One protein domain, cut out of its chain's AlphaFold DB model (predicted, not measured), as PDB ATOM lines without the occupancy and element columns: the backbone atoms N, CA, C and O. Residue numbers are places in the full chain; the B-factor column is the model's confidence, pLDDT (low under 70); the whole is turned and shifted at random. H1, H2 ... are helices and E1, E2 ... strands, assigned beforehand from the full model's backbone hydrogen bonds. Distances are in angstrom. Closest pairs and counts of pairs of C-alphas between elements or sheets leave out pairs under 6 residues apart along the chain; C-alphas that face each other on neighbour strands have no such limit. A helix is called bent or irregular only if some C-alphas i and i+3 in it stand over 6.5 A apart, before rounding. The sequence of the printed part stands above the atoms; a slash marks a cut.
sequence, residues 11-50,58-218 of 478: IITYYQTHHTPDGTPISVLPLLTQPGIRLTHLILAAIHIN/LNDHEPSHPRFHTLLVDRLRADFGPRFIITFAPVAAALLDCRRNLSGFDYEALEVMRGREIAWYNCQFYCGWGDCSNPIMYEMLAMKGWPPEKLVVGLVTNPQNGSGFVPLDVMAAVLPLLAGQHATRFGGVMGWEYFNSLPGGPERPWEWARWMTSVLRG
ATOM      1  N   ILE A  11     270.703 262.925 389.449       96.69
ATOM      2  CA  ILE A  11     272.015 263.521 389.734       96.69
ATOM      3  C   ILE A  11     272.266 263.334 391.221       96.69
ATOM      4  O   ILE A  11     271.480 263.818 392.049       96.69
ATOM      5  N   ILE A  12     273.306 262.575 391.545       98.19
ATOM      6  CA  ILE A  12     273.629 262.124 392.896       98.19
ATOM      7  C   ILE A  12     275.059 262.554 393.228       98.19
ATOM      8  O   ILE A  12     275.937 262.525 392.373       98.19
ATOM      9  N   THR A  13     275.319 262.938 394.472       97.19
ATOM     10  CA  THR A  13     276.693 263.151 394.946       97.19
ATOM     11  C   THR A  13     276.888 262.504 396.310       97.19
ATOM     12  O   THR A  13     275.989 262.546 397.160       97.19
ATOM     13  N   TYR A  14     278.040 261.863 396.491       97.00
ATOM     14  CA  TYR A  14     278.484 261.350 397.781       97.00
ATOM     15  C   TYR A  14     279.193 262.454 398.564       97.00
ATOM     16  O   TYR A  14     279.919 263.268 398.000       97.00
ATOM     17  N   TYR A  15     278.971 262.483 399.871       95.12
ATOM     18  CA  TYR A  15     279.611 263.403 400.799       95.12
ATOM     19  C   TYR A  15     280.192 262.577 401.940       95.12
ATOM     20  O   TYR A  15     279.445 262.187 402.838       95.12
ATOM     21  N   GLN A  16     281.485 262.268 401.850       91.25
ATOM     22  CA  GLN A  16     282.259 261.500 402.825       91.25
ATOM     23  C   GLN A  16     283.277 262.373 403.561       91.25
ATOM     24  O   GLN A  16     283.363 262.334 404.788       91.25
ATOM     25  N   THR A  17     283.993 263.225 402.835       89.31
ATOM     26  CA  THR A  17     284.886 264.214 403.433       89.31
ATOM     27  C   THR A  17     284.075 265.404 403.941       89.31
ATOM     28  O   THR A  17     283.683 266.304 403.197       89.31
ATOM     29  N   HIS A  18     283.777 265.393 405.243       87.88
ATOM     30  CA  HIS A  18     282.906 266.397 405.865       87.88
ATOM     31  C   HIS A  18     283.623 267.671 406.317       87.88
ATOM     32  O   HIS A  18     282.982 268.710 406.482       87.88
ATOM     33  N   HIS A  19     284.932 267.591 406.551       90.38
ATOM     34  CA  HIS A  19     285.742 268.682 407.085       90.38
ATOM     35  C   HIS A  19     287.043 268.799 406.288       90.38
ATOM     36  O   HIS A  19     287.571 267.797 405.812       90.38
ATOM     37  N   THR A  20     287.562 270.016 406.160       84.38
ATOM     38  CA  THR A  20     288.914 270.284 405.652       84.38
ATOM     39  C   THR A  20     289.981 269.797 406.648       84.38
ATOM     40  O   THR A  20     289.656 269.523 407.808       84.38
ATOM     41  N   PRO A  21     291.270 269.718 406.251       85.50
ATOM     42  CA  PRO A  21     292.347 269.267 407.142       85.50
ATOM     43  C   PRO A  21     292.504 270.079 408.440       85.50
ATOM     44  O   PRO A  21     292.993 269.554 409.436       85.50
ATOM     45  N   ASP A  22     292.078 271.343 408.451       90.44
ATOM     46  CA  ASP A  22     292.073 272.219 409.632       90.44
ATOM     47  C   ASP A  22     290.814 272.063 410.516       90.44
ATOM     48  O   ASP A  22     290.678 272.746 411.530       90.44
ATOM     49  N   GLY A  23     289.898 271.158 410.157       85.81
ATOM     50  CA  GLY A  23     288.675 270.862 410.901       85.81
ATOM     51  C   GLY A  23     287.480 271.754 410.561       85.81
ATOM     52  O   GLY A  23     286.438 271.631 411.209       85.81
ATOM     53  N   THR A  24     287.577 272.632 409.559       91.06
ATOM     54  CA  THR A  24     286.444 273.469 409.135       91.06
ATOM     55  C   THR A  24     285.385 272.626 408.401       91.06
ATOM     56  O   THR A  24     285.728 271.882 407.481       91.06
ATOM     57  N   PRO A  25     284.084 272.712 408.753       91.50
ATOM     58  CA  PRO A  25     283.036 271.971 408.048       91.50
ATOM     59  C   PRO A  25     282.883 272.404 406.584       91.50
ATOM     60  O   PRO A  25     282.735 273.590 406.285       91.50
ATOM     61  N   ILE A  26     282.828 271.434 405.672       91.75
ATOM     62  CA  ILE A  26     282.618 271.660 404.238       91.75
ATOM     63  C   ILE A  26     281.117 271.705 403.960       91.75
ATOM     64  O   ILE A  26     280.417 270.704 404.089       91.75
ATOM     65  N   SER A  27     280.595 272.871 403.577       95.88
ATOM     66  CA  SER A  27     279.153 273.053 403.379       95.88
ATOM     67  C   SER A  27     278.654 272.463 402.056       95.88
ATOM     68  O   SER A  27     279.154 272.789 400.979       95.88
ATOM     69  N   VAL A  28     277.584 271.669 402.134       95.94
ATOM     70  CA  VAL A  28     276.814 271.154 400.984       95.94
ATOM     71  C   VAL A  28     275.642 272.062 400.587       95.94
ATOM     72  O   VAL A  28     275.003 271.831 399.564       95.94
ATOM     73  N   LEU A  29     275.357 273.126 401.353       96.50
ATOM     74  CA  LEU A  29     274.286 274.085 401.036       96.50
ATOM     75  C   LEU A  29     274.387 274.708 399.630       96.50
ATOM     76  O   LEU A  29     273.330 274.928 399.034       96.50
ATOM     77  N   PRO A  30     275.586 274.962 399.062       97.31
ATOM     78  CA  PRO A  30     275.707 275.444 397.688       97.31
ATOM     79  C   PRO A  30     274.999 274.570 396.644       97.31
ATOM     80  O   PRO A  30     274.515 275.111 395.657       97.31
ATOM     81  N   LEU A  31     274.838 273.262 396.885       95.06
ATOM     82  CA  LEU A  31     274.076 272.366 396.003       95.06
ATOM     83  C   LEU A  31     272.585 272.742 395.896       95.06
ATOM     84  O   LEU A  31     271.925 272.358 394.932       95.06
ATOM     85  N   LEU A  32     272.050 273.480 396.875       92.62
ATOM     86  CA  LEU A  32     270.663 273.955 396.907       92.62
ATOM     87  C   LEU A  32     270.533 275.444 396.580       92.62
ATOM     88  O   LEU A  32     269.500 275.873 396.070       92.62
ATOM     89  N   THR A  33     271.542 276.245 396.924       95.00
ATOM     90  CA  THR A  33     271.461 277.709 396.833       95.00
ATOM     91  C   THR A  33     272.039 278.269 395.540       95.00
ATOM     92  O   THR A  33     271.623 279.350 395.123       95.00
ATOM     93  N   GLN A  34     272.961 277.558 394.883       95.56
ATOM     94  CA  GLN A  34     273.524 278.002 393.611       95.56
ATOM     95  C   GLN A  34     272.554 277.714 392.453       95.56
ATOM     96  O   GLN A  34     271.958 276.634 392.379       95.56
ATOM     97  N   PRO A  35     272.368 278.669 391.525       92.94
ATOM     98  CA  PRO A  35     271.443 278.501 390.417       92.94
ATOM     99  C   PRO A  35     271.926 277.425 389.437       92.94
ATOM    100  O   PRO A  35     273.121 277.174 389.283       92.94
ATOM    101  N   GLY A  36     270.977 276.815 388.727       90.56
ATOM    102  CA  GLY A  36     271.276 275.843 387.671       90.56
ATOM    103  C   GLY A  36     271.608 274.431 388.158       90.56
ATOM    104  O   GLY A  36     271.895 273.582 387.330       90.56
ATOM    105  N   ILE A  37     271.525 274.149 389.462       93.88
ATOM    106  CA  ILE A  37     271.707 272.796 390.007       93.88
ATOM    107  C   ILE A  37     270.352 272.081 390.105       93.88
ATOM    108  O   ILE A  37     269.329 272.671 390.480       93.88
ATOM    109  N   ARG A  38     270.322 270.798 389.731       91.88
ATOM    110  CA  ARG A  38     269.166 269.894 389.876       91.88
ATOM    111  C   ARG A  38     269.567 268.586 390.545       91.88
ATOM    112  O   ARG A  38     269.189 267.504 390.104       91.88
ATOM    113  N   LEU A  39     270.330 268.703 391.628       94.44
ATOM    114  CA  LEU A  39     270.676 267.563 392.459       94.44
ATOM    115  C   LEU A  39     269.396 266.875 392.947       94.44
ATOM    116  O   LEU A  39     268.479 267.523 393.453       94.44
ATOM    117  N   THR A  40     269.351 265.559 392.788       95.44
ATOM    118  CA  THR A  40     268.208 264.737 393.201       95.44
ATOM    119  C   THR A  40     268.456 264.057 394.541       95.44
ATOM    120  O   THR A  40     267.528 263.927 395.334       95.44
ATOM    121  N   HIS A  41     269.701 263.644 394.805       96.56
ATOM    122  CA  HIS A  41     270.073 262.928 396.021       96.56
ATOM    123  C   HIS A  41     271.468 263.356 396.493       96.56
ATOM    124  O   HIS A  41     272.388 263.520 395.694       96.56
ATOM    125  N   LEU A  42     271.620 263.495 397.807       95.88
ATOM    126  CA  LEU A  42     272.897 263.647 398.501       95.88
ATOM    127  C   LEU A  42     273.057 262.430 399.414       95.88
ATOM    128  O   LEU A  42     272.161 262.162 400.217       95.88
ATOM    129  N   ILE A  43     274.162 261.696 399.291       95.25
ATOM    130  CA  ILE A  43     274.431 260.509 400.112       95.25
ATOM    131  C   ILE A  43     275.499 260.858 401.144       95.25
ATOM    132  O   ILE A  43     276.661 261.054 400.801       95.25
ATOM    133  N   LEU A  44     275.096 260.923 402.413       90.62
ATOM    134  CA  LEU A  44     276.026 261.047 403.533       90.62
ATOM    135  C   LEU A  44     276.762 259.713 403.717       90.62
ATOM    136  O   LEU A  44     276.122 258.682 403.930       90.62
ATOM    137  N   ALA A  45     278.089 259.737 403.636       83.06
ATOM    138  CA  ALA A  45     278.942 258.563 403.775       83.06
ATOM    139  C   ALA A  45     280.111 258.845 404.740       83.06
ATOM    140  O   ALA A  45     280.387 259.987 405.048       83.06
ATOM    141  N   ALA A  46     280.807 257.855 405.288       71.25
ATOM    142  CA  ALA A  46     280.388 256.464 405.402       71.25
ATOM    143  C   ALA A  46     279.892 256.190 406.830       71.25
ATOM    144  O   ALA A  46     280.485 256.636 407.811       71.25
ATOM    145  N   ILE A  47     278.801 255.430 406.950       68.19
ATOM    146  CA  ILE A  47     278.378 254.869 408.236       68.19
ATOM    147  C   ILE A  47     279.061 253.511 408.382       68.19
ATOM    148  O   ILE A  47     278.806 252.603 407.592       68.19
ATOM    149  N   HIS A  48     279.905 253.366 409.402       67.56
ATOM    150  CA  HIS A  48     280.591 252.112 409.715       67.56
ATOM    151  C   HIS A  48     279.895 251.386 410.872       67.56
ATOM    152  O   HIS A  48     279.657 251.972 411.929       67.56
ATOM    153  N   ILE A  49     279.600 250.095 410.689       68.88
ATOM    154  CA  ILE A  49     279.195 249.189 411.771       68.88
ATOM    155  C   ILE A  49     280.430 248.366 412.134       68.88
ATOM    156  O   ILE A  49     280.785 247.427 411.427       68.88
ATOM    157  N   ASN A  50     281.110 248.746 413.212       64.81
ATOM    158  CA  ASN A  50     282.335 248.078 413.646       64.81
ATOM    159  C   ASN A  50     282.006 246.869 414.534       64.81
ATOM    160  O   ASN A  50     281.113 246.946 415.381       64.81
ATOM    161  N   LEU A  58     276.275 236.934 413.185       53.88
ATOM    162  CA  LEU A  58     274.899 237.419 413.234       53.88
ATOM    163  C   LEU A  58     274.002 236.224 413.564       53.88
ATOM    164  O   LEU A  58     273.615 235.457 412.687       53.88
ATOM    165  N   ASN A  59     273.670 236.043 414.841       61.31
ATOM    166  CA  ASN A  59     273.148 234.769 415.357       61.31
ATOM    167  C   ASN A  59     274.175 233.640 415.126       61.31
ATOM    168  O   ASN A  59     275.335 233.808 415.468       61.31
ATOM    169  N   ASP A  60     273.781 232.514 414.530       72.06
ATOM    170  CA  ASP A  60     274.641 231.329 414.395       72.06
ATOM    171  C   ASP A  60     275.553 231.332 413.154       72.06
ATOM    172  O   ASP A  60     276.200 230.326 412.869       72.06
ATOM    173  N   HIS A  61     275.583 232.418 412.372       59.56
ATOM    174  CA  HIS A  61     276.324 232.450 411.108       59.56
ATOM    175  C   HIS A  61     277.271 233.642 411.009       59.56
ATOM    176  O   HIS A  61     277.010 234.727 411.533       59.56
ATOM    177  N   GLU A  62     278.362 233.430 410.283       66.69
ATOM    178  CA  GLU A  62     279.304 234.472 409.883       66.69
ATOM    179  C   GLU A  62     278.638 235.551 409.004       66.69
ATOM    180  O   GLU A  62     277.710 235.238 408.253       66.69
ATOM    181  N   PRO A  63     279.100 236.815 409.050       65.19
ATOM    182  CA  PRO A  63     278.522 237.908 408.263       65.19
ATOM    183  C   PRO A  63     278.468 237.663 406.743       65.19
ATOM    184  O   PRO A  63     277.561 238.169 406.088       65.19
ATOM    185  N   SER A  64     279.385 236.860 406.193       63.81
ATOM    186  CA  SER A  64     279.447 236.446 404.778       63.81
ATOM    187  C   SER A  64     278.431 235.371 404.384       63.81
ATOM    188  O   SER A  64     278.363 234.981 403.221       63.81
ATOM    189  N   HIS A  65     277.651 234.842 405.328       68.94
ATOM    190  CA  HIS A  65     276.775 233.715 405.048       68.94
ATOM    191  C   HIS A  65     275.639 234.102 404.073       68.94
ATOM    192  O   HIS A  65     274.936 235.086 404.324       68.94
ATOM    193  N   PRO A  66     275.323 233.277 403.048       68.94
ATOM    194  CA  PRO A  66     274.330 233.599 402.013       68.94
ATOM    195  C   PRO A  66     272.943 234.002 402.516       68.94
ATOM    196  O   PRO A  66     272.235 234.789 401.892       68.94
ATOM    197  N   ARG A  67     272.558 233.499 403.693       68.44
ATOM    198  CA  ARG A  67     271.295 233.862 404.355       68.44
ATOM    199  C   ARG A  67     271.171 235.354 404.686       68.44
ATOM    200  O   ARG A  67     270.057 235.817 404.917       68.44
ATOM    201  N   PHE A  68     272.284 236.083 404.759       71.62
ATOM    202  CA  PHE A  68     272.303 237.513 405.058       71.62
ATOM    203  C   PHE A  68     272.287 238.397 403.817       71.62
ATOM    204  O   PHE A  68     271.982 239.579 403.948       71.62
ATOM    205  N   HIS A  69     272.493 237.828 402.623       71.75
ATOM    206  CA  HIS A  69     272.527 238.587 401.370       71.75
ATOM    207  C   HIS A  69     271.226 239.375 401.131       71.75
ATOM    208  O   HIS A  69     271.265 240.513 400.678       71.75
ATOM    209  N   THR A  70     270.066 238.811 401.492       79.69
ATOM    210  CA  THR A  70     268.764 239.499 401.391       79.69
ATOM    211  C   THR A  70     268.240 240.030 402.724       79.69
ATOM    212  O   THR A  70     267.341 240.870 402.727       79.69
ATOM    213  N   LEU A  71     268.791 239.575 403.860       78.44
ATOM    214  CA  LEU A  71     268.255 239.873 405.193       78.44
ATOM    215  C   LEU A  71     268.198 241.378 405.465       78.44
ATOM    216  O   LEU A  71     267.212 241.861 406.019       78.44
ATOM    217  N   LEU A  72     269.240 242.117 405.076       81.31
ATOM    218  CA  LEU A  72     269.287 243.557 405.311       81.31
ATOM    219  C   LEU A  72     268.227 244.295 404.483       81.31
ATOM    220  O   LEU A  72     267.540 245.162 405.019       81.31
ATOM    221  N   VAL A  73     268.045 243.913 403.214       82.88
ATOM    222  CA  VAL A  73     267.004 244.486 402.346       82.88
ATOM    223  C   VAL A  73     265.624 244.229 402.942       82.88
ATOM    224  O   VAL A  73     264.848 245.167 403.121       82.88
ATOM    225  N   ASP A  74     265.350 242.979 403.317       87.31
ATOM    226  CA  ASP A  74     264.064 242.571 403.882       87.31
ATOM    227  C   ASP A  74     263.773 243.308 405.190       87.31
ATOM    228  O   ASP A  74     262.656 243.788 405.402       87.31
ATOM    229  N   ARG A  75     264.783 243.458 406.054       87.25
ATOM    230  CA  ARG A  75     264.604 244.114 407.346       87.25
ATOM    231  C   ARG A  75     264.412 245.620 407.220       87.25
ATOM    232  O   ARG A  75     263.480 246.153 407.815       87.25
ATOM    233  N   LEU A  76     265.231 246.295 406.410       86.88
ATOM    234  CA  LEU A  76     265.061 247.724 406.130       86.88
ATOM    235  C   LEU A  76     263.689 247.997 405.514       86.88
ATOM    236  O   LEU A  76     263.010 248.957 405.880       86.88
ATOM    237  N   ARG A  77     263.245 247.133 404.600       91.00
ATOM    238  CA  ARG A  77     261.943 247.283 403.967       91.00
ATOM    239  C   ARG A  77     260.789 247.073 404.945       91.00
ATOM    240  O   ARG A  77     259.826 247.839 404.895       91.00
ATOM    241  N   ALA A  78     260.887 246.082 405.831       89.50
ATOM    242  CA  ALA A  78     259.892 245.831 406.869       89.50
ATOM    243  C   ALA A  78     259.794 246.994 407.870       89.50
ATOM    244  O   ALA A  78     258.688 247.434 408.184       89.50
ATOM    245  N   ASP A  79     260.934 247.518 408.324       90.44
ATOM    246  CA  ASP A  79     260.985 248.527 409.386       90.44
ATOM    247  C   ASP A  79     260.642 249.939 408.870       90.44
ATOM    248  O   ASP A  79     259.921 250.687 409.532       90.44
ATOM    249  N   PHE A  80     261.115 250.309 407.674       89.81
ATOM    250  CA  PHE A  80     260.962 251.667 407.128       89.81
ATOM    251  C   PHE A  80     259.881 251.788 406.037       89.81
ATOM    252  O   PHE A  80     259.552 252.893 405.587       89.81
ATOM    253  N   GLY A  81     259.290 250.667 405.616       89.81
ATOM    254  CA  GLY A  81     258.217 250.614 404.623       89.81
ATOM    255  C   GLY A  81     258.676 250.903 403.184       89.81
ATOM    256  O   GLY A  81     259.835 251.231 402.939       89.81
ATOM    257  N   PRO A  82     257.776 250.822 402.185       87.81
ATOM    258  CA  PRO A  82     258.125 250.801 400.754       87.81
ATOM    259  C   PRO A  82     258.620 252.132 400.167       87.81
ATOM    260  O   PRO A  82     259.047 252.171 399.019       87.81
ATOM    261  N   ARG A  83     258.546 253.239 400.918       87.44
ATOM    262  CA  ARG A  83     259.059 254.549 400.471       87.44
ATOM    263  C   ARG A  83     260.525 254.777 400.831       87.44
ATOM    264  O   ARG A  83     261.118 255.725 400.331       87.44
ATOM    265  N   PHE A  84     261.091 253.953 401.710       90.75
ATOM    266  CA  PHE A  84     262.495 254.060 402.082       90.75
ATOM    267  C   PHE A  84     263.377 253.659 400.895       90.75
ATOM    268  O   PHE A  84     263.164 252.613 400.284       90.75
ATOM    269  N   ILE A  85     264.342 254.487 400.518       92.94
ATOM    270  CA  ILE A  85     265.175 254.213 399.346       92.94
ATOM    271  C   ILE A  85     266.269 253.222 399.753       92.94
ATOM    272  O   ILE A  85     266.996 253.467 400.709       92.94
ATOM    273  N   ILE A  86     266.365 252.102 399.032       92.81
ATOM    274  CA  ILE A  86     267.439 251.116 399.192       92.81
ATOM    275  C   ILE A  86     268.186 251.051 397.868       92.81
ATOM    276  O   ILE A  86     267.576 250.800 396.826       92.81
ATOM    277  N   THR A  87     269.488 251.289 397.915       96.06
ATOM    278  CA  THR A  87     270.389 251.229 396.763       96.06
ATOM    279  C   THR A  87     271.623 250.436 397.144       96.06
ATOM    280  O   THR A  87     271.955 250.311 398.323       96.06
ATOM    281  N   PHE A  88     272.315 249.920 396.138       96.38
ATOM    282  CA  PHE A  88     273.634 249.320 396.296       96.38
ATOM    283  C   PHE A  88     274.639 250.072 395.428       96.38
ATOM    284  O   PHE A  88     274.240 250.785 394.508       96.38
ATOM    285  N   ALA A  89     275.926 249.917 395.721       96.94
ATOM    286  CA  ALA A  89     277.006 250.512 394.941       96.94
ATOM    287  C   ALA A  89     277.930 249.418 394.378       96.94
ATOM    288  O   ALA A  89     279.074 249.314 394.823       96.94
ATOM    289  N   PRO A  90     277.437 248.544 393.476       96.81
ATOM    290  CA  PRO A  90     278.283 247.538 392.847       96.81
ATOM    291  C   PRO A  90     279.403 248.217 392.064       96.81
ATOM    292  O   PRO A  90     279.193 249.250 391.428       96.81
ATOM    293  N   VAL A  91     280.576 247.596 392.050       94.38
ATOM    294  CA  VAL A  91     281.551 247.889 391.002       94.38
ATOM    295  C   VAL A  91     280.968 247.468 389.646       94.38
ATOM    296  O   VAL A  91     280.280 246.447 389.597       94.38
ATOM    297  N   ALA A  92     281.141 248.247 388.569       92.75
ATOM    298  CA  ALA A  92     280.376 248.030 387.330       92.75
ATOM    299  C   ALA A  92     280.577 246.617 386.746       92.75
ATOM    300  O   ALA A  92     279.610 245.969 386.344       92.75
ATOM    301  N   ALA A  93     281.800 246.082 386.812       87.56
ATOM    302  CA  ALA A  93     282.129 244.722 386.395       87.56
ATOM    303  C   ALA A  93     281.326 243.641 387.139       87.56
ATOM    304  O   ALA A  93     280.997 242.626 386.529       87.56
ATOM    305  N   ALA A  94     280.922 243.865 388.397       91.69
ATOM    306  CA  ALA A  94     280.150 242.892 389.180       91.69
ATOM    307  C   ALA A  94     278.746 242.638 388.612       91.69
ATOM    308  O   ALA A  94     278.095 241.658 388.973       91.69
ATOM    309  N   LEU A  95     278.268 243.531 387.743       94.88
ATOM    310  CA  LEU A  95     277.005 243.388 387.028       94.88
ATOM    311  C   LEU A  95     277.176 242.630 385.692       94.88
ATOM    312  O   LEU A  95     276.188 242.135 385.145       94.88
ATOM    313  N   LEU A  96     278.410 242.477 385.187       87.31
ATOM    314  CA  LEU A  96     278.766 241.674 384.002       87.31
ATOM    315  C   LEU A  96     279.325 240.290 384.352       87.31
ATOM    316  O   LEU A  96     279.025 239.327 383.650       87.31
ATOM    317  N   ASP A  97     280.078 240.172 385.437       87.19
ATOM    318  CA  ASP A  97     280.627 238.914 385.936       87.19
ATOM    319  C   ASP A  97     280.598 238.922 387.468       87.19
ATOM    320  O   ASP A  97     281.280 239.715 388.119       87.19
ATOM    321  N   CYS A  98     279.831 238.003 388.060       80.06
ATOM    322  CA  CYS A  98     279.687 237.898 389.510       80.06
ATOM    323  C   CYS A  98     281.009 237.584 390.236       80.06
ATOM    324  O   CYS A  98     281.104 237.821 391.445       80.06
ATOM    325  N   ARG A  99     282.033 237.091 389.520       82.00
ATOM    326  CA  ARG A  99     283.382 236.832 390.047       82.00
ATOM    327  C   ARG A  99     284.236 238.098 390.144       82.00
ATOM    328  O   ARG A  99     285.144 238.141 390.970       82.00
ATOM    329  N   ARG A 100     283.947 239.133 389.348       83.44
ATOM    330  CA  ARG A 100     284.650 240.430 389.364       83.44
ATOM    331  C   ARG A 100     283.928 241.417 390.277       83.44
ATOM    332  O   ARG A 100     283.246 242.330 389.823       83.44
ATOM    333  N   ASN A 101     284.026 241.189 391.583       82.75
ATOM    334  CA  ASN A 101     283.138 241.817 392.557       82.75
ATOM    335  C   ASN A 101     283.815 242.031 393.921       82.75
ATOM    336  O   ASN A 101     284.595 241.198 394.370       82.75
ATOM    337  N   LEU A 102     283.443 243.110 394.617       79.19
ATOM    338  CA  LEU A 102     283.891 243.421 395.984       79.19
ATOM    339  C   LEU A 102     282.891 243.001 397.076       79.19
ATOM    340  O   LEU A 102     283.197 243.073 398.262       79.19
ATOM    341  N   SER A 103     281.670 242.605 396.704       80.62
ATOM    342  CA  SER A 103     280.554 242.414 397.648       80.62
ATOM    343  C   SER A 103     280.369 240.966 398.121       80.62
ATOM    344  O   SER A 103     279.532 240.708 398.983       80.62
ATOM    345  N   GLY A 104     281.103 240.010 397.542       78.25
ATOM    346  CA  GLY A 104     281.022 238.575 397.847       78.25
ATOM    347  C   GLY A 104     279.754 237.864 397.347       78.25
ATOM    348  O   GLY A 104     279.820 236.695 396.977       78.25
ATOM    349  N   PHE A 105     278.611 238.552 397.288       80.62
ATOM    350  CA  PHE A 105     277.360 238.024 396.739       80.62
ATOM    351  C   PHE A 105     277.137 238.434 395.279       80.62
ATOM    352  O   PHE A 105     277.543 239.512 394.853       80.62
ATOM    353  N   ASP A 106     276.424 237.591 394.534       86.12
ATOM    354  CA  ASP A 106     276.035 237.849 393.148       86.12
ATOM    355  C   ASP A 106     274.892 238.881 393.059       86.12
ATOM    356  O   ASP A 106     273.811 238.699 393.634       86.12
ATOM    357  N   TYR A 107     275.135 239.972 392.326       91.94
ATOM    358  CA  TYR A 107     274.160 241.036 392.105       91.94
ATOM    359  C   TYR A 107     273.002 240.607 391.200       91.94
ATOM    360  O   TYR A 107     271.878 241.052 391.437       91.94
ATOM    361  N   GLU A 108     273.221 239.724 390.223       90.19
ATOM    362  CA  GLU A 108     272.147 239.198 389.371       90.19
ATOM    363  C   GLU A 108     271.170 238.373 390.208       90.19
ATOM    364  O   GLU A 108     269.954 238.578 390.156       90.19
ATOM    365  N   ALA A 109     271.701 237.506 391.075       85.00
ATOM    366  CA  ALA A 109     270.892 236.758 392.030       85.00
ATOM    367  C   ALA A 109     270.113 237.696 392.973       85.00
ATOM    368  O   ALA A 109     268.932 237.463 393.246       85.00
ATOM    369  N   LEU A 110     270.738 238.780 393.450       90.00
ATOM    370  CA  LEU A 110     270.069 239.783 394.283       90.00
ATOM    371  C   LEU A 110     268.927 240.495 393.536       90.00
ATOM    372  O   LEU A 110     267.843 240.645 394.106       90.00
ATOM    373  N   GLU A 111     269.128 240.906 392.283       91.62
ATOM    374  CA  GLU A 111     268.093 241.553 391.460       91.62
ATOM    375  C   GLU A 111     266.924 240.598 391.182       91.62
ATOM    376  O   GLU A 111     265.765 240.984 391.347       91.62
ATOM    377  N   VAL A 112     267.195 239.324 390.880       88.25
ATOM    378  CA  VAL A 112     266.143 238.305 390.711       88.25
ATOM    379  C   VAL A 112     265.331 238.124 391.999       88.25
ATOM    380  O   VAL A 112     264.101 238.060 391.962       88.25
ATOM    381  N   MET A 113     265.995 238.053 393.155       86.50
ATOM    382  CA  MET A 113     265.328 237.774 394.429       86.50
ATOM    383  C   MET A 113     264.617 238.988 395.033       86.50
ATOM    384  O   MET A 113     263.582 238.821 395.688       86.50
ATOM    385  N   ARG A 114     265.198 240.187 394.909       92.12
ATOM    386  CA  ARG A 114     264.801 241.400 395.649       92.12
ATOM    387  C   ARG A 114     264.843 242.680 394.827       92.12
ATOM    388  O   ARG A 114     264.607 243.747 395.386       92.12
ATOM    389  N   GLY A 115     265.029 242.607 393.513       90.12
ATOM    390  CA  GLY A 115     265.104 243.787 392.657       90.12
ATOM    391  C   GLY A 115     263.912 244.730 392.806       90.12
ATOM    392  O   GLY A 115     264.070 245.943 392.763       90.12
ATOM    393  N   ARG A 116     262.706 244.220 393.077       91.31
ATOM    394  CA  ARG A 116     261.515 245.066 393.310       91.31
ATOM    395  C   ARG A 116     261.623 245.971 394.543       91.31
ATOM    396  O   ARG A 116     260.938 246.988 394.599       91.31
ATOM    397  N   GLU A 117     262.457 245.597 395.510       93.19
ATOM    398  CA  GLU A 117     262.696 246.345 396.746       93.19
ATOM    399  C   GLU A 117     263.900 247.295 396.646       93.19
ATOM    400  O   GLU A 117     264.068 248.156 397.517       93.19
ATOM    401  N   ILE A 118     264.707 247.157 395.586       93.50
ATOM    402  CA  ILE A 118     265.909 247.948 395.300       93.50
ATOM    403  C   ILE A 118     265.560 249.041 394.289       93.50
ATOM    404  O   ILE A 118     265.035 248.781 393.206       93.50
ATOM    405  N   ALA A 119     265.854 250.287 394.649       94.81
ATOM    406  CA  ALA A 119     265.487 251.448 393.855       94.81
ATOM    407  C   ALA A 119     266.397 251.627 392.626       94.81
ATOM    408  O   ALA A 119     265.885 251.920 391.546       94.81
ATOM    409  N   TRP A 120     267.716 251.475 392.795       97.88
ATOM    410  CA  TRP A 120     268.733 251.489 391.732       97.88
ATOM    411  C   TRP A 120     270.105 251.028 392.267       97.88
ATOM    412  O   TRP A 120     270.267 250.778 393.466       97.88
ATOM    413  N   TYR A 121     271.086 250.969 391.368       98.31
ATOM    414  CA  TYR A 121     272.484 250.627 391.600       98.31
ATOM    415  C   TYR A 121     273.390 251.800 391.197       98.31
ATOM    416  O   TYR A 121     273.340 252.262 390.058       98.31
ATOM    417  N   ASN A 122     274.201 252.296 392.134       98.44
ATOM    418  CA  ASN A 122     275.264 253.275 391.895       98.44
ATOM    419  C   ASN A 122     276.497 252.524 391.367       98.44
ATOM    420  O   ASN A 122     277.346 252.103 392.146       98.44
ATOM    421  N   CYS A 123     276.532 252.275 390.061       98.12
ATOM    422  CA  CYS A 123     277.499 251.384 389.426       98.12
ATOM    423  C   CYS A 123     278.841 252.104 389.280       98.12
ATOM    424  O   CYS A 123     278.889 253.151 388.647       98.12
ATOM    425  N   GLN A 124     279.917 251.586 389.865       97.75
ATOM    426  CA  GLN A 124     281.214 252.271 389.870       97.75
ATOM    427  C   GLN A 124     281.968 251.986 388.561       97.75
ATOM    428  O   GLN A 124     282.491 250.884 388.396       97.75
ATOM    429  N   PHE A 125     281.989 252.955 387.639       95.50
ATOM    430  CA  PHE A 125     282.748 252.920 386.378       95.50
ATOM    431  C   PHE A 125     284.101 253.620 386.562       95.50
ATOM    432  O   PHE A 125     284.386 254.629 385.925       95.50
ATOM    433  N   TYR A 126     284.874 253.149 387.536       86.50
ATOM    434  CA  TYR A 126     286.197 253.671 387.868       86.50
ATOM    435  C   TYR A 126     286.985 252.619 388.664       86.50
ATOM    436  O   TYR A 126     286.479 251.524 388.940       86.50
ATOM    437  N   CYS A 127     288.223 252.942 389.044       76.62
ATOM    438  CA  CYS A 127     289.146 252.065 389.772       76.62
ATOM    439  C   CYS A 127     289.352 250.687 389.110       76.62
ATOM    440  O   CYS A 127     289.355 249.670 389.805       76.62
ATOM    441  N   GLY A 128     289.435 250.636 387.775       76.31
ATOM    442  CA  GLY A 128     289.634 249.394 387.007       76.31
ATOM    443  C   GLY A 128     288.421 248.453 386.963       76.31
ATOM    444  O   GLY A 128     288.478 247.369 386.377       76.31
ATOM    445  N   TRP A 129     287.295 248.845 387.568       84.69
ATOM    446  CA  TRP A 129     286.081 248.029 387.593       84.69
ATOM    447  C   TRP A 129     285.039 248.407 386.553       84.69
ATOM    448  O   TRP A 129     284.001 247.752 386.457       84.69
ATOM    449  N   GLY A 130     285.291 249.460 385.799       77.12
ATOM    450  CA  GLY A 130     284.493 249.846 384.660       77.12
ATOM    451  C   GLY A 130     284.945 251.175 384.105       77.12
ATOM    452  O   GLY A 130     285.703 251.886 384.759       77.12
ATOM    453  N   ASP A 131     284.452 251.485 382.916       79.88
ATOM    454  CA  ASP A 131     284.844 252.667 382.172       79.88
ATOM    455  C   ASP A 131     283.616 253.375 381.582       79.88
ATOM    456  O   ASP A 131     282.666 252.736 381.124       79.88
ATOM    457  N   CYS A 132     283.630 254.703 381.658       83.81
ATOM    458  CA  CYS A 132     282.617 255.589 381.094       83.81
ATOM    459  C   CYS A 132     283.243 256.657 380.172       83.81
ATOM    460  O   CYS A 132     282.613 257.684 379.899       83.81
ATOM    461  N   SER A 133     284.476 256.439 379.704       73.94
ATOM    462  CA  SER A 133     285.090 257.202 378.611       73.94
ATOM    463  C   SER A 133     284.363 256.976 377.273       73.94
ATOM    464  O   SER A 133     284.326 257.857 376.417       73.94
ATOM    465  N   ASN A 134     283.661 255.844 377.159       76.81
ATOM    466  CA  ASN A 134     282.799 255.452 376.050       76.81
ATOM    467  C   ASN A 134     281.469 254.840 376.580       76.81
ATOM    468  O   ASN A 134     281.337 254.542 377.774       76.81
ATOM    469  N   PRO A 135     280.436 254.644 375.731       75.44
ATOM    470  CA  PRO A 135     279.150 254.093 376.168       75.44
ATOM    471  C   PRO A 135     279.115 252.555 376.282       75.44
ATOM    472  O   PRO A 135     278.134 252.013 376.798       75.44
ATOM    473  N   ILE A 136     280.131 251.831 375.798       75.19
ATOM    474  CA  ILE A 136     280.084 250.385 375.522       75.19
ATOM    475  C   ILE A 136     279.738 249.594 376.777       75.19
ATOM    476  O   ILE A 136     278.807 248.790 376.754       75.19
ATOM    477  N   MET A 137     280.430 249.836 377.892       83.81
ATOM    478  CA  MET A 137     280.192 249.053 379.105       83.81
ATOM    479  C   MET A 137     278.780 249.278 379.667       83.81
ATOM    480  O   MET A 137     278.137 248.325 380.113       83.81
ATOM    481  N   TYR A 138     278.256 250.509 379.608       89.62
ATOM    482  CA  TYR A 138     276.866 250.781 379.985       89.62
ATOM    483  C   TYR A 138     275.892 250.010 379.087       89.62
ATOM    484  O   TYR A 138     274.954 249.378 379.584       89.62
ATOM    485  N   GLU A 139     276.132 250.009 377.776       83.62
ATOM    486  CA  GLU A 139     275.313 249.254 376.829       83.62
ATOM    487  C   GLU A 139     275.413 247.742 377.059       83.62
ATOM    488  O   GLU A 139     274.391 247.064 377.006       83.62
ATOM    489  N   MET A 140     276.582 247.201 377.412       78.62
ATOM    490  CA  MET A 140     276.726 245.788 377.785       78.62
ATOM    491  C   MET A 140     275.871 245.433 379.005       78.62
ATOM    492  O   MET A 140     275.206 244.395 379.007       78.62
ATOM    493  N   LEU A 141     275.832 246.295 380.029       85.44
ATOM    494  CA  LEU A 141     274.952 246.105 381.188       85.44
ATOM    495  C   LEU A 141     273.477 246.106 380.775       85.44
ATOM    496  O   LEU A 141     272.719 245.216 381.174       85.44
ATOM    497  N   ALA A 142     273.072 247.072 379.949       82.12
ATOM    498  CA  ALA A 142     271.708 247.158 379.440       82.12
ATOM    499  C   ALA A 142     271.337 245.929 378.584       82.12
ATOM    500  O   ALA A 142     270.271 245.341 378.783       82.12
ATOM    501  N   MET A 143     272.227 245.483 377.689       78.06
ATOM    502  CA  MET A 143     272.050 244.297 376.839       78.06
ATOM    503  C   MET A 143     271.996 243.000 377.645       78.06
ATOM    504  O   MET A 143     271.228 242.100 377.305       78.06
ATOM    505  N   LYS A 144     272.755 242.911 378.742       86.56
ATOM    506  CA  LYS A 144     272.684 241.787 379.683       86.56
ATOM    507  C   LYS A 144     271.328 241.698 380.399       86.56
ATOM    508  O   LYS A 144     270.977 240.649 380.931       86.56
ATOM    509  N   GLY A 145     270.533 242.768 380.359       83.56
ATOM    510  CA  GLY A 145     269.154 242.791 380.841       83.56
ATOM    511  C   GLY A 145     268.943 243.624 382.102       83.56
ATOM    512  O   GLY A 145     267.843 243.605 382.661       83.56
ATOM    513  N   TRP A 146     269.951 244.376 382.550       94.94
ATOM    514  CA  TRP A 146     269.781 245.318 383.651       94.94
ATOM    515  C   TRP A 146     268.855 246.472 383.232       94.94
ATOM    516  O   TRP A 146     269.086 247.090 382.191       94.94
ATOM    517  N   PRO A 147     267.812 246.813 384.015       94.38
ATOM    518  CA  PRO A 147     266.927 247.922 383.670       94.38
ATOM    519  C   PRO A 147     267.695 249.257 383.665       94.38
ATOM    520  O   PRO A 147     268.216 249.629 384.723       94.38
ATOM    521  N   PRO A 148     267.732 250.022 382.554       94.25
ATOM    522  CA  PRO A 148     268.479 251.283 382.488       94.25
ATOM    523  C   PRO A 148     268.091 252.275 383.594       94.25
ATOM    524  O   PRO A 148     268.948 252.957 384.155       94.25
ATOM    525  N   GLU A 149     266.819 252.280 384.015       95.44
ATOM    526  CA  GLU A 149     266.309 253.158 385.079       95.44
ATOM    527  C   GLU A 149     266.880 252.848 386.468       95.44
ATOM    528  O   GLU A 149     266.749 253.659 387.397       95.44
ATOM    529  N   LYS A 150     267.513 251.681 386.610       97.25
ATOM    530  CA  LYS A 150     268.235 251.237 387.798       97.25
ATOM    531  C   LYS A 150     269.753 251.347 387.660       97.25
ATOM    532  O   LYS A 150     270.425 251.193 388.673       97.25
ATOM    533  N   LEU A 151     270.290 251.621 386.476       97.62
ATOM    534  CA  LEU A 151     271.723 251.803 386.261       97.62
ATOM    535  C   LEU A 151     272.079 253.283 386.395       97.62
ATOM    536  O   LEU A 151     271.807 254.082 385.497       97.62
ATOM    537  N   VAL A 152     272.673 253.655 387.528       98.50
ATOM    538  CA  VAL A 152     273.284 254.975 387.716       98.50
ATOM    539  C   VAL A 152     274.776 254.867 387.428       98.50
ATOM    540  O   VAL A 152     275.460 254.064 388.060       98.50
ATOM    541  N   VAL A 153     275.265 255.687 386.498       98.44
ATOM    542  CA  VAL A 153     276.682 255.780 386.128       98.44
ATOM    543  C   VAL A 153     277.450 256.470 387.245       98.44
ATOM    544  O   VAL A 153     277.210 257.638 387.553       98.44
ATOM    545  N   GLY A 154     278.355 255.741 387.880       98.38
ATOM    546  CA  GLY A 154     279.232 256.256 388.910       98.38
ATOM    547  C   GLY A 154     280.584 256.675 388.381       98.38
ATOM    548  O   GLY A 154     281.265 255.872 387.759       98.38
ATOM    549  N   LEU A 155     280.961 257.915 388.684       97.88
ATOM    550  CA  LEU A 155     282.188 258.571 388.251       97.88
ATOM    551  C   LEU A 155     282.952 259.107 389.462       97.88
ATOM    552  O   LEU A 155     282.336 259.609 390.412       97.88
ATOM    553  N   VAL A 156     284.282 259.084 389.404       93.69
ATOM    554  CA  VAL A 156     285.091 259.925 390.293       93.69
ATOM    555  C   VAL A 156     285.010 261.385 389.825       93.69
ATOM    556  O   VAL A 156     285.042 261.678 388.634       93.69
ATOM    557  N   THR A 157     284.840 262.323 390.755       95.50
ATOM    558  CA  THR A 157     284.660 263.764 390.457       95.50
ATOM    559  C   THR A 157     285.977 264.532 390.365       95.50
ATOM    560  O   THR A 157     285.999 265.695 389.958       95.50
ATOM    561  N   ASN A 158     287.063 263.892 390.787       92.31
ATOM    562  CA  ASN A 158     288.424 264.398 390.799       92.31
ATOM    563  C   ASN A 158     289.365 263.176 390.726       92.31
ATOM    564  O   ASN A 158     289.103 262.209 391.448       92.31
ATOM    565  N   PRO A 159     290.442 263.196 389.917       78.50
ATOM    566  CA  PRO A 159     291.394 262.081 389.815       78.50
ATOM    567  C   PRO A 159     292.067 261.713 391.147       78.50
ATOM    568  O   PRO A 159     292.528 260.593 391.326       78.50
ATOM    569  N   GLN A 160     292.077 262.618 392.127       85.06
ATOM    570  CA  GLN A 160     292.573 262.331 393.476       85.06
ATOM    571  C   GLN A 160     291.661 261.386 394.281       85.06
ATOM    572  O   GLN A 160     292.092 260.863 395.307       85.06
ATOM    573  N   ASN A 161     290.409 261.174 393.855       75.00
ATOM    574  CA  ASN A 161     289.431 260.352 394.579       75.00
ATOM    575  C   ASN A 161     289.474 258.863 394.183       75.00
ATOM    576  O   ASN A 161     288.797 258.051 394.819       75.00
ATOM    577  N   GLY A 162     290.235 258.512 393.143       76.69
ATOM    578  CA  GLY A 162     290.388 257.158 392.611       76.69
ATOM    579  C   GLY A 162     290.852 257.177 391.149       76.69
ATOM    580  O   GLY A 162     290.678 258.186 390.464       76.69
ATOM    581  N   SER A 163     291.433 256.070 390.675       68.12
ATOM    582  CA  SER A 163     291.803 255.894 389.263       68.12
ATOM    583  C   SER A 163     290.563 255.746 388.369       68.12
ATOM    584  O   SER A 163     289.458 255.506 388.860       68.12
ATOM    585  N   GLY A 164     290.716 255.910 387.052       72.62
ATOM    586  CA  GLY A 164     289.588 255.897 386.108       72.62
ATOM    587  C   GLY A 164     288.774 257.198 386.095       72.62
ATOM    588  O   GLY A 164     287.554 257.175 385.933       72.62
ATOM    589  N   PHE A 165     289.425 258.347 386.319       84.56
ATOM    590  CA  PHE A 165     288.790 259.649 386.112       84.56
ATOM    591  C   PHE A 165     288.592 259.914 384.623       84.56
ATOM    592  O   PHE A 165     289.556 260.009 383.872       84.56
ATOM    593  N   VAL A 166     287.334 260.081 384.217       78.62
ATOM    594  CA  VAL A 166     286.982 260.450 382.844       78.62
ATOM    595  C   VAL A 166     287.046 261.979 382.705       78.62
ATOM    596  O   VAL A 166     286.405 262.677 383.495       78.62
ATOM    597  N   PRO A 167     287.772 262.538 381.725       83.00
ATOM    598  CA  PRO A 167     287.794 263.980 381.485       83.00
ATOM    599  C   PRO A 167     286.393 264.585 381.273       83.00
ATOM    600  O   PRO A 167     285.476 263.937 380.763       83.00
ATOM    601  N   LEU A 168     286.194 265.842 381.691       78.62
ATOM    602  CA  LEU A 168     284.873 266.492 381.662       78.62
ATOM    603  C   LEU A 168     284.317 266.623 380.233       78.62
ATOM    604  O   LEU A 168     283.124 266.462 380.002       78.62
ATOM    605  N   ASP A 169     285.157 266.921 379.256       72.94
ATOM    606  CA  ASP A 169     284.786 266.970 377.842       72.94
ATOM    607  C   ASP A 169     284.328 265.601 377.309       72.94
ATOM    608  O   ASP A 169     283.280 265.529 376.664       72.94
ATOM    609  N   VAL A 170     285.018 264.518 377.677       70.88
ATOM    610  CA  VAL A 170     284.609 263.141 377.348       70.88
ATOM    611  C   VAL A 170     283.265 262.801 378.001       70.88
ATOM    612  O   VAL A 170     282.319 262.382 377.329       70.88
ATOM    613  N   MET A 171     283.108 263.090 379.297       84.12
ATOM    614  CA  MET A 171     281.832 262.943 380.007       84.12
ATOM    615  C   MET A 171     280.692 263.732 379.319       84.12
ATOM    616  O   MET A 171     279.558 263.249 379.250       84.12
ATOM    617  N   ALA A 172     280.963 264.932 378.789       80.69
ATOM    618  CA  ALA A 172     279.979 265.738 378.058       80.69
ATOM    619  C   ALA A 172     279.602 265.173 376.682       80.69
ATOM    620  O   ALA A 172     278.535 265.524 376.176       80.69
ATOM    621  N   ALA A 173     280.420 264.304 376.090       76.88
ATOM    622  CA  ALA A 173     280.072 263.578 374.873       76.88
ATOM    623  C   ALA A 173     279.254 262.312 375.186       76.88
ATOM    624  O   ALA A 173     278.196 262.086 374.594       76.88
ATOM    625  N   VAL A 174     279.702 261.517 376.163       80.88
ATOM    626  CA  VAL A 174     279.133 260.191 376.461       80.88
ATOM    627  C   VAL A 174     277.799 260.275 377.199       80.88
ATOM    628  O   VAL A 174     276.834 259.600 376.837       80.88
ATOM    629  N   LEU A 175     277.693 261.106 378.239       88.12
ATOM    630  CA  LEU A 175     276.505 261.112 379.098       88.12
ATOM    631  C   LEU A 175     275.228 261.569 378.369       88.12
ATOM    632  O   LEU A 175     274.183 260.947 378.584       88.12
ATOM    633  N   PRO A 176     275.252 262.590 377.486       84.19
ATOM    634  CA  PRO A 176     274.087 262.928 376.671       84.19
ATOM    635  C   PRO A 176     273.727 261.841 375.658       84.19
ATOM    636  O   PRO A 176     272.540 261.652 375.392       84.19
ATOM    637  N   LEU A 177     274.714 261.111 375.121       79.06
ATOM    638  CA  LEU A 177     274.473 259.976 374.228       79.06
ATOM    639  C   LEU A 177     273.706 258.870 374.963       79.06
ATOM    640  O   LEU A 177     272.637 258.469 374.506       79.06
ATOM    641  N   LEU A 178     274.185 258.456 376.141       83.44
ATOM    642  CA  LEU A 178     273.507 257.468 376.987       83.44
ATOM    643  C   LEU A 178     272.105 257.938 377.399       83.44
ATOM    644  O   LEU A 178     271.128 257.189 377.306       83.44
ATOM    645  N   ALA A 179     271.974 259.203 377.807       86.88
ATOM    646  CA  ALA A 179     270.685 259.792 378.154       86.88
ATOM    647  C   ALA A 179     269.714 259.827 376.960       86.88
ATOM    648  O   ALA A 179     268.520 259.582 377.131       86.88
ATOM    649  N   GLY A 180     270.211 260.101 375.752       78.38
ATOM    650  CA  GLY A 180     269.429 260.093 374.518       78.38
ATOM    651  C   GLY A 180     268.989 258.687 374.106       78.38
ATOM    652  O   GLY A 180     267.809 258.475 373.824       78.38
ATOM    653  N   GLN A 181     269.912 257.722 374.127       80.12
ATOM    654  CA  GLN A 181     269.683 256.327 373.734       80.12
ATOM    655  C   GLN A 181     268.687 255.619 374.656       80.12
ATOM    656  O   GLN A 181     267.786 254.921 374.188       80.12
ATOM    657  N   HIS A 182     268.785 255.863 375.964       81.69
ATOM    658  CA  HIS A 182     267.873 255.288 376.958       81.69
ATOM    659  C   HIS A 182     266.698 256.207 377.305       81.69
ATOM    660  O   HIS A 182     265.873 255.862 378.154       81.69
ATOM    661  N   ALA A 183     266.578 257.354 376.630       81.31
ATOM    662  CA  ALA A 183     265.504 258.333 376.762       81.31
ATOM    663  C   ALA A 183     265.073 258.560 378.230       81.31
ATOM    664  O   ALA A 183     265.877 258.860 379.110       81.31
ATOM    665  N   THR A 184     263.784 258.376 378.541       83.06
ATOM    666  CA  THR A 184     263.234 258.576 379.893       83.06
ATOM    667  C   THR A 184     263.643 257.503 380.902       83.06
ATOM    668  O   THR A 184     263.154 257.529 382.029       83.06
ATOM    669  N   ARG A 185     264.453 256.520 380.498       89.19
ATOM    670  CA  ARG A 185     264.893 255.398 381.329       89.19
ATOM    671  C   ARG A 185     266.350 255.513 381.751       89.19
ATOM    672  O   ARG A 185     266.758 254.699 382.556       89.19
ATOM    673  N   PHE A 186     267.131 256.493 381.295       93.19
ATOM    674  CA  PHE A 186     268.508 256.633 381.777       93.19
ATOM    675  C   PHE A 186     268.536 256.878 383.298       93.19
ATOM    676  O   PHE A 186     267.977 257.861 383.794       93.19
ATOM    677  N   GLY A 187     269.157 255.967 384.056       95.38
ATOM    678  CA  GLY A 187     269.118 255.980 385.519       95.38
ATOM    679  C   GLY A 187     269.774 257.213 386.145       95.38
ATOM    680  O   GLY A 187     269.323 257.663 387.207       95.38
ATOM    681  N   GLY A 188     270.759 257.801 385.464       96.94
ATOM    682  CA  GLY A 188     271.432 259.042 385.836       96.94
ATOM    683  C   GLY A 188     272.897 258.858 386.209       96.94
ATOM    684  O   GLY A 188     273.499 257.840 385.882       96.94
ATOM    685  N   VAL A 189     273.452 259.846 386.909       98.19
ATOM    686  CA  VAL A 189     274.863 259.887 387.315       98.19
ATOM    687  C   VAL A 189     275.021 260.054 388.823       98.19
ATOM    688  O   VAL A 189     274.209 260.721 389.477       98.19
ATOM    689  N   MET A 190     276.091 259.483 389.374       98.44
ATOM    690  CA  MET A 190     276.568 259.771 390.723       98.44
ATOM    691  C   MET A 190     278.050 260.155 390.714       98.44
ATOM    692  O   MET A 190     278.822 259.614 389.927       98.44
ATOM    693  N   GLY A 191     278.430 261.094 391.584       98.25
ATOM    694  CA  GLY A 191     279.811 261.556 391.735       98.25
ATOM    695  C   GLY A 191     280.436 261.165 393.075       98.25
ATOM    696  O   GLY A 191     279.876 261.489 394.131       98.25
ATOM    697  N   TRP A 192     281.609 260.531 393.013       96.50
ATOM    698  CA  TRP A 192     282.507 260.234 394.132       96.50
ATOM    699  C   TRP A 192     283.738 261.170 394.131       96.50
ATOM    700  O   TRP A 192     284.634 261.037 393.306       96.50
ATOM    701  N   GLU A 193     283.848 262.170 395.000       94.56
ATOM    702  CA  GLU A 193     282.866 262.676 395.959       94.56
ATOM    703  C   GLU A 193     282.814 264.219 395.941       94.56
ATOM    704  O   GLU A 193     283.533 264.872 395.192       94.56
ATOM    705  N   TYR A 194     281.939 264.833 396.740       97.69
ATOM    706  CA  TYR A 194     281.622 266.261 396.642       97.69
ATOM    707  C   TYR A 194     282.830 267.197 396.825       97.69
ATOM    708  O   TYR A 194     283.056 268.049 395.972       97.69
ATOM    709  N   PHE A 195     283.586 267.075 397.919       96.31
ATOM    710  CA  PHE A 195     284.350 268.191 398.499       96.31
ATOM    711  C   PHE A 195     285.415 268.841 397.599       96.31
ATOM    712  O   PHE A 195     285.695 270.020 397.782       96.31
ATOM    713  N   ASN A 196     285.996 268.099 396.656       95.75
ATOM    714  CA  ASN A 196     287.060 268.541 395.750       95.75
ATOM    715  C   ASN A 196     286.668 268.406 394.269       95.75
ATOM    716  O   ASN A 196     287.544 268.369 393.404       95.75
ATOM    717  N   SER A 197     285.371 268.301 393.970       96.06
ATOM    718  CA  SER A 197     284.894 268.003 392.616       96.06
ATOM    719  C   SER A 197     285.346 269.050 391.591       96.06
ATOM    720  O   SER A 197     285.122 270.251 391.763       96.06
ATOM    721  N   LEU A 198     285.924 268.590 390.482       92.75
ATOM    722  CA  LEU A 198     286.232 269.433 389.328       92.75
ATOM    723  C   LEU A 198     284.942 269.827 388.583       92.75
ATOM    724  O   LEU A 198     283.956 269.094 388.632       92.75
ATOM    725  N   PRO A 199     284.891 270.988 387.907       93.50
ATOM    726  CA  PRO A 199     285.998 271.917 387.635       93.50
ATOM    727  C   PRO A 199     286.317 272.881 388.787       93.50
ATOM    728  O   PRO A 199     287.375 273.497 388.793       93.50
ATOM    729  N   GLY A 200     285.408 273.036 389.750       83.81
ATOM    730  CA  GLY A 200     285.509 274.084 390.766       83.81
ATOM    731  C   GLY A 200     286.476 273.786 391.911       83.81
ATOM    732  O   GLY A 200     286.728 274.679 392.722       83.81
ATOM    733  N   GLY A 201     286.981 272.552 391.998       92.56
ATOM    734  CA  GLY A 201     287.923 272.124 393.026       92.56
ATOM    735  C   GLY A 201     287.365 272.277 394.448       92.56
ATOM    736  O   GLY A 201     286.148 272.372 394.635       92.56
ATOM    737  N   PRO A 202     288.239 272.305 395.467       91.19
ATOM    738  CA  PRO A 202     287.848 272.520 396.862       91.19
ATOM    739  C   PRO A 202     287.120 273.848 397.128       91.19
ATOM    740  O   PRO A 202     286.327 273.951 398.064       91.19
ATOM    741  N   GLU A 203     287.363 274.875 396.315       93.56
ATOM    742  CA  GLU A 203     286.787 276.210 396.485       93.56
ATOM    743  C   GLU A 203     285.329 276.274 396.021       93.56
ATOM    744  O   GLU A 203     284.504 276.987 396.607       93.56
ATOM    745  N   ARG A 204     284.996 275.564 394.935       95.75
ATOM    746  CA  ARG A 204     283.664 275.582 394.311       95.75
ATOM    747  C   ARG A 204     283.179 274.175 393.915       95.75
ATOM    748  O   ARG A 204     282.715 273.988 392.790       95.75
ATOM    749  N   PRO A 205     283.153 273.200 394.840       96.56
ATOM    750  CA  PRO A 205     282.847 271.797 394.523       96.56
ATOM    751  C   PRO A 205     281.448 271.573 393.925       96.56
ATOM    752  O   PRO A 205     281.196 270.635 393.173       96.56
ATOM    753  N   TRP A 206     280.506 272.474 394.210       97.50
ATOM    754  CA  TRP A 206     279.148 272.455 393.663       97.50
ATOM    755  C   TRP A 206     279.084 272.662 392.140       97.50
ATOM    756  O   TRP A 206     278.040 272.397 391.534       97.50
ATOM    757  N   GLU A 207     280.163 273.128 391.505       96.38
ATOM    758  CA  GLU A 207     280.200 273.334 390.056       96.38
ATOM    759  C   GLU A 207     280.077 272.043 389.267       96.38
ATOM    760  O   GLU A 207     279.445 272.072 388.212       96.38
ATOM    761  N   TRP A 208     280.568 270.924 389.800       97.62
ATOM    762  CA  TRP A 208     280.371 269.612 389.190       97.62
ATOM    763  C   TRP A 208     278.884 269.289 389.036       97.62
ATOM    764  O   TRP A 208     278.419 268.964 387.949       97.62
ATOM    765  N   ALA A 209     278.090 269.473 390.096       96.75
ATOM    766  CA  ALA A 209     276.655 269.187 390.061       96.75
ATOM    767  C   ALA A 209     275.890 270.148 389.134       96.75
ATOM    768  O   ALA A 209     274.924 269.746 388.477       96.75
ATOM    769  N   ARG A 210     276.313 271.418 389.061       95.31
ATOM    770  CA  ARG A 210     275.759 272.394 388.109       95.31
ATOM    771  C   ARG A 210     276.064 271.988 386.671       95.31
ATOM    772  O   ARG A 210     275.176 272.034 385.828       95.31
ATOM    773  N   TRP A 211     277.299 271.585 386.412       95.00
ATOM    774  CA  TRP A 211     277.750 271.172 385.093       95.00
ATOM    775  C   TRP A 211     277.093 269.855 384.650       95.00
ATOM    776  O   TRP A 211     276.510 269.796 383.573       95.00
ATOM    777  N   MET A 212     277.008 268.850 385.523       94.69
ATOM    778  CA  MET A 212     276.234 267.628 385.254       94.69
ATOM    779  C   MET A 212     274.760 267.922 384.969       94.69
ATOM    780  O   MET A 212     274.138 267.282 384.121       94.69
ATOM    781  N   THR A 213     274.190 268.926 385.645       93.19
ATOM    782  CA  THR A 213     272.822 269.372 385.364       93.19
ATOM    783  C   THR A 213     272.682 269.916 383.943       93.19
ATOM    784  O   THR A 213     271.675 269.617 383.303       93.19
ATOM    785  N   SER A 214     273.640 270.699 383.441       89.38
ATOM    786  CA  SER A 214     273.573 271.223 382.072       89.38
ATOM    787  C   SER A 214     273.805 270.135 381.024       89.38
ATOM    788  O   SER A 214     273.021 270.044 380.080       89.38
ATOM    789  N   VAL A 215     274.800 269.264 381.240       87.31
ATOM    790  CA  VAL A 215     275.124 268.132 380.353       87.31
ATOM    791  C   VAL A 215     273.897 267.244 380.143       87.31
ATOM    792  O   VAL A 215     273.465 267.025 379.014       87.31
ATOM    793  N   LEU A 216     273.247 266.808 381.226       86.50
ATOM    794  CA  LEU A 216     272.096 265.901 381.144       86.50
ATOM    795  C   LEU A 216     270.794 266.568 380.672       86.50
ATOM    796  O   LEU A 216     269.809 265.879 380.409       86.50
ATOM    797  N   ARG A 217     270.756 267.901 380.570       79.06
ATOM    798  CA  ARG A 217     269.615 268.644 380.015       79.06
ATOM    799  C   ARG A 217     269.737 268.909 378.519       79.06
ATOM    800  O   ARG A 217     268.753 269.335 377.919       79.06
ATOM    801  N   GLY A 218     270.905 268.658 377.925       61.88
ATOM    802  CA  GLY A 218     271.170 268.988 376.527       61.88
ATOM    803  C   GLY A 218     271.254 270.496 376.268       61.88
ATOM    804  O   GLY A 218     271.094 270.932 375.126       61.88
TER     805      GLY A 218
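This is residues 11 to 50 and 58 to 218 of the 478 residues of an uncharacterized protein of Valsa sordida (UniProt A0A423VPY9). A strongly twisted sheet of five parallel strands is curled like part of a barrel, and H7, H6, H5 and H3 follow one another round its convex outer side. H4 and H2 stand farther out, past edge strand E3, and H1 sits by the first residue of H7. The printed part has 201 residues, with seven named helices and five named strands along the chain as E1 H1 E2 H2 H3 H4 E3 H5 E4 H6 E5 H7; the sheet's order is E2 E1 E5 E4 E3. The class is mixed, with under half of the residues, 87, in named elements. The whole is compact, with a radius of gyration of the C-alphas of 17.3 A and spans of 50 by 42 by 31 A.

Start at E1, residues 11 to 15, parallel to E2, residues 41 to 44, at 14 degrees; N 15 and O 43 are 2.9 A apart, within hydrogen-bond range. E5, residues 188 to 192, is E1's other parallel neighbour, with N 12 and O 189 at 2.9 A. E4, residues 151 to 156, follows with N 190 and O 153 at 2.8 A, then edge strand E3, residues 120 to 124, with N 154 and O 123 at 2.8 A. Residues 87 to 88 pair, parallel, with 120 to 121 of E3. H7, residues 206 to 215, is on one face, giving two layers, a sheet with a helix on one face; its height over the sheet is 9.8 A, and it lies over E1, along the strands at 16 degrees on the local plane, and only just not over E5, on which 2 of its C-alphas fall. H1, residues 30 to 33, only just touches H7, with 3 pairs of C-alphas within 8 A, the closest Leu 31 and Trp 206 at 5.6 A. H6, residues 168 to 181, only grazes the sheet; its residues 172 to 176 alone only just touch H7, with 3 pairs, the closest C-alphas Ala 172 and Val 215 at 5.9 A, at a steep tilt of 45 degrees, the same way. H5, residues 136 to 144, only grazes the sheet too. H3, residues 92 to 95, lies only just over E3, with 3 of its 4 C-alphas, at a height over the sheet of 8.1 A. H4, residues 107 to 117, only just touches H3, with 3 pairs, the closest C-alphas Leu 95 and Tyr 107 at 6.3 A. H2, residues 71 to 80, only just touches H4, with 3 pairs, the closest C-alphas Val 73 and Glu 117 at 7.3 A, at a shallow tilt of 13 degrees, the same way. E1 H1 E2, E3 H5 E4 and E4 H6 E5 are strand-helix-strand units, parallel neighbours with a helix between, each with a right-handed crossover. Every O i to N i+4 pair is within hydrogen-bond range in H2, H5 and H7, but 5 of 7 in H4 and 8 of 10 in H6; H1 and H3 are too short for one.

Find C-alpha 11 at (272.015, 263.521, 389.734), where E1 begins. H6 runs 19.9 A from C-alpha 168 at (284.873, 266.492, 381.662), and is neither bent nor irregular, but only just: C-alphas 173 and 176 are 6.3 A apart. E4 spans 16.2 A, H7 14.6 A and H2 14.0 A. H4, 13.5 A, is irregular: C-alphas 113 and 116 are 8.3 A apart. H7 ends at C-alpha 215, (275.124, 268.132, 380.353).

The two C-alphas farthest apart, of Asp 60 and Gly 218, are 53.5 A apart. Residues 51 to 57 are not printed, and C-alphas 50 and 58 are 13.0 A apart across the cut. The links E1 to H1, H2 to H3, H3 to H4, E3 to H5, E4 to H6 and E5 to H7 are long. The mean pLDDT of the printed part is 87.0; residues 47 to 50, 58 to 59, 61 to 67, 163 and 218 are under 70.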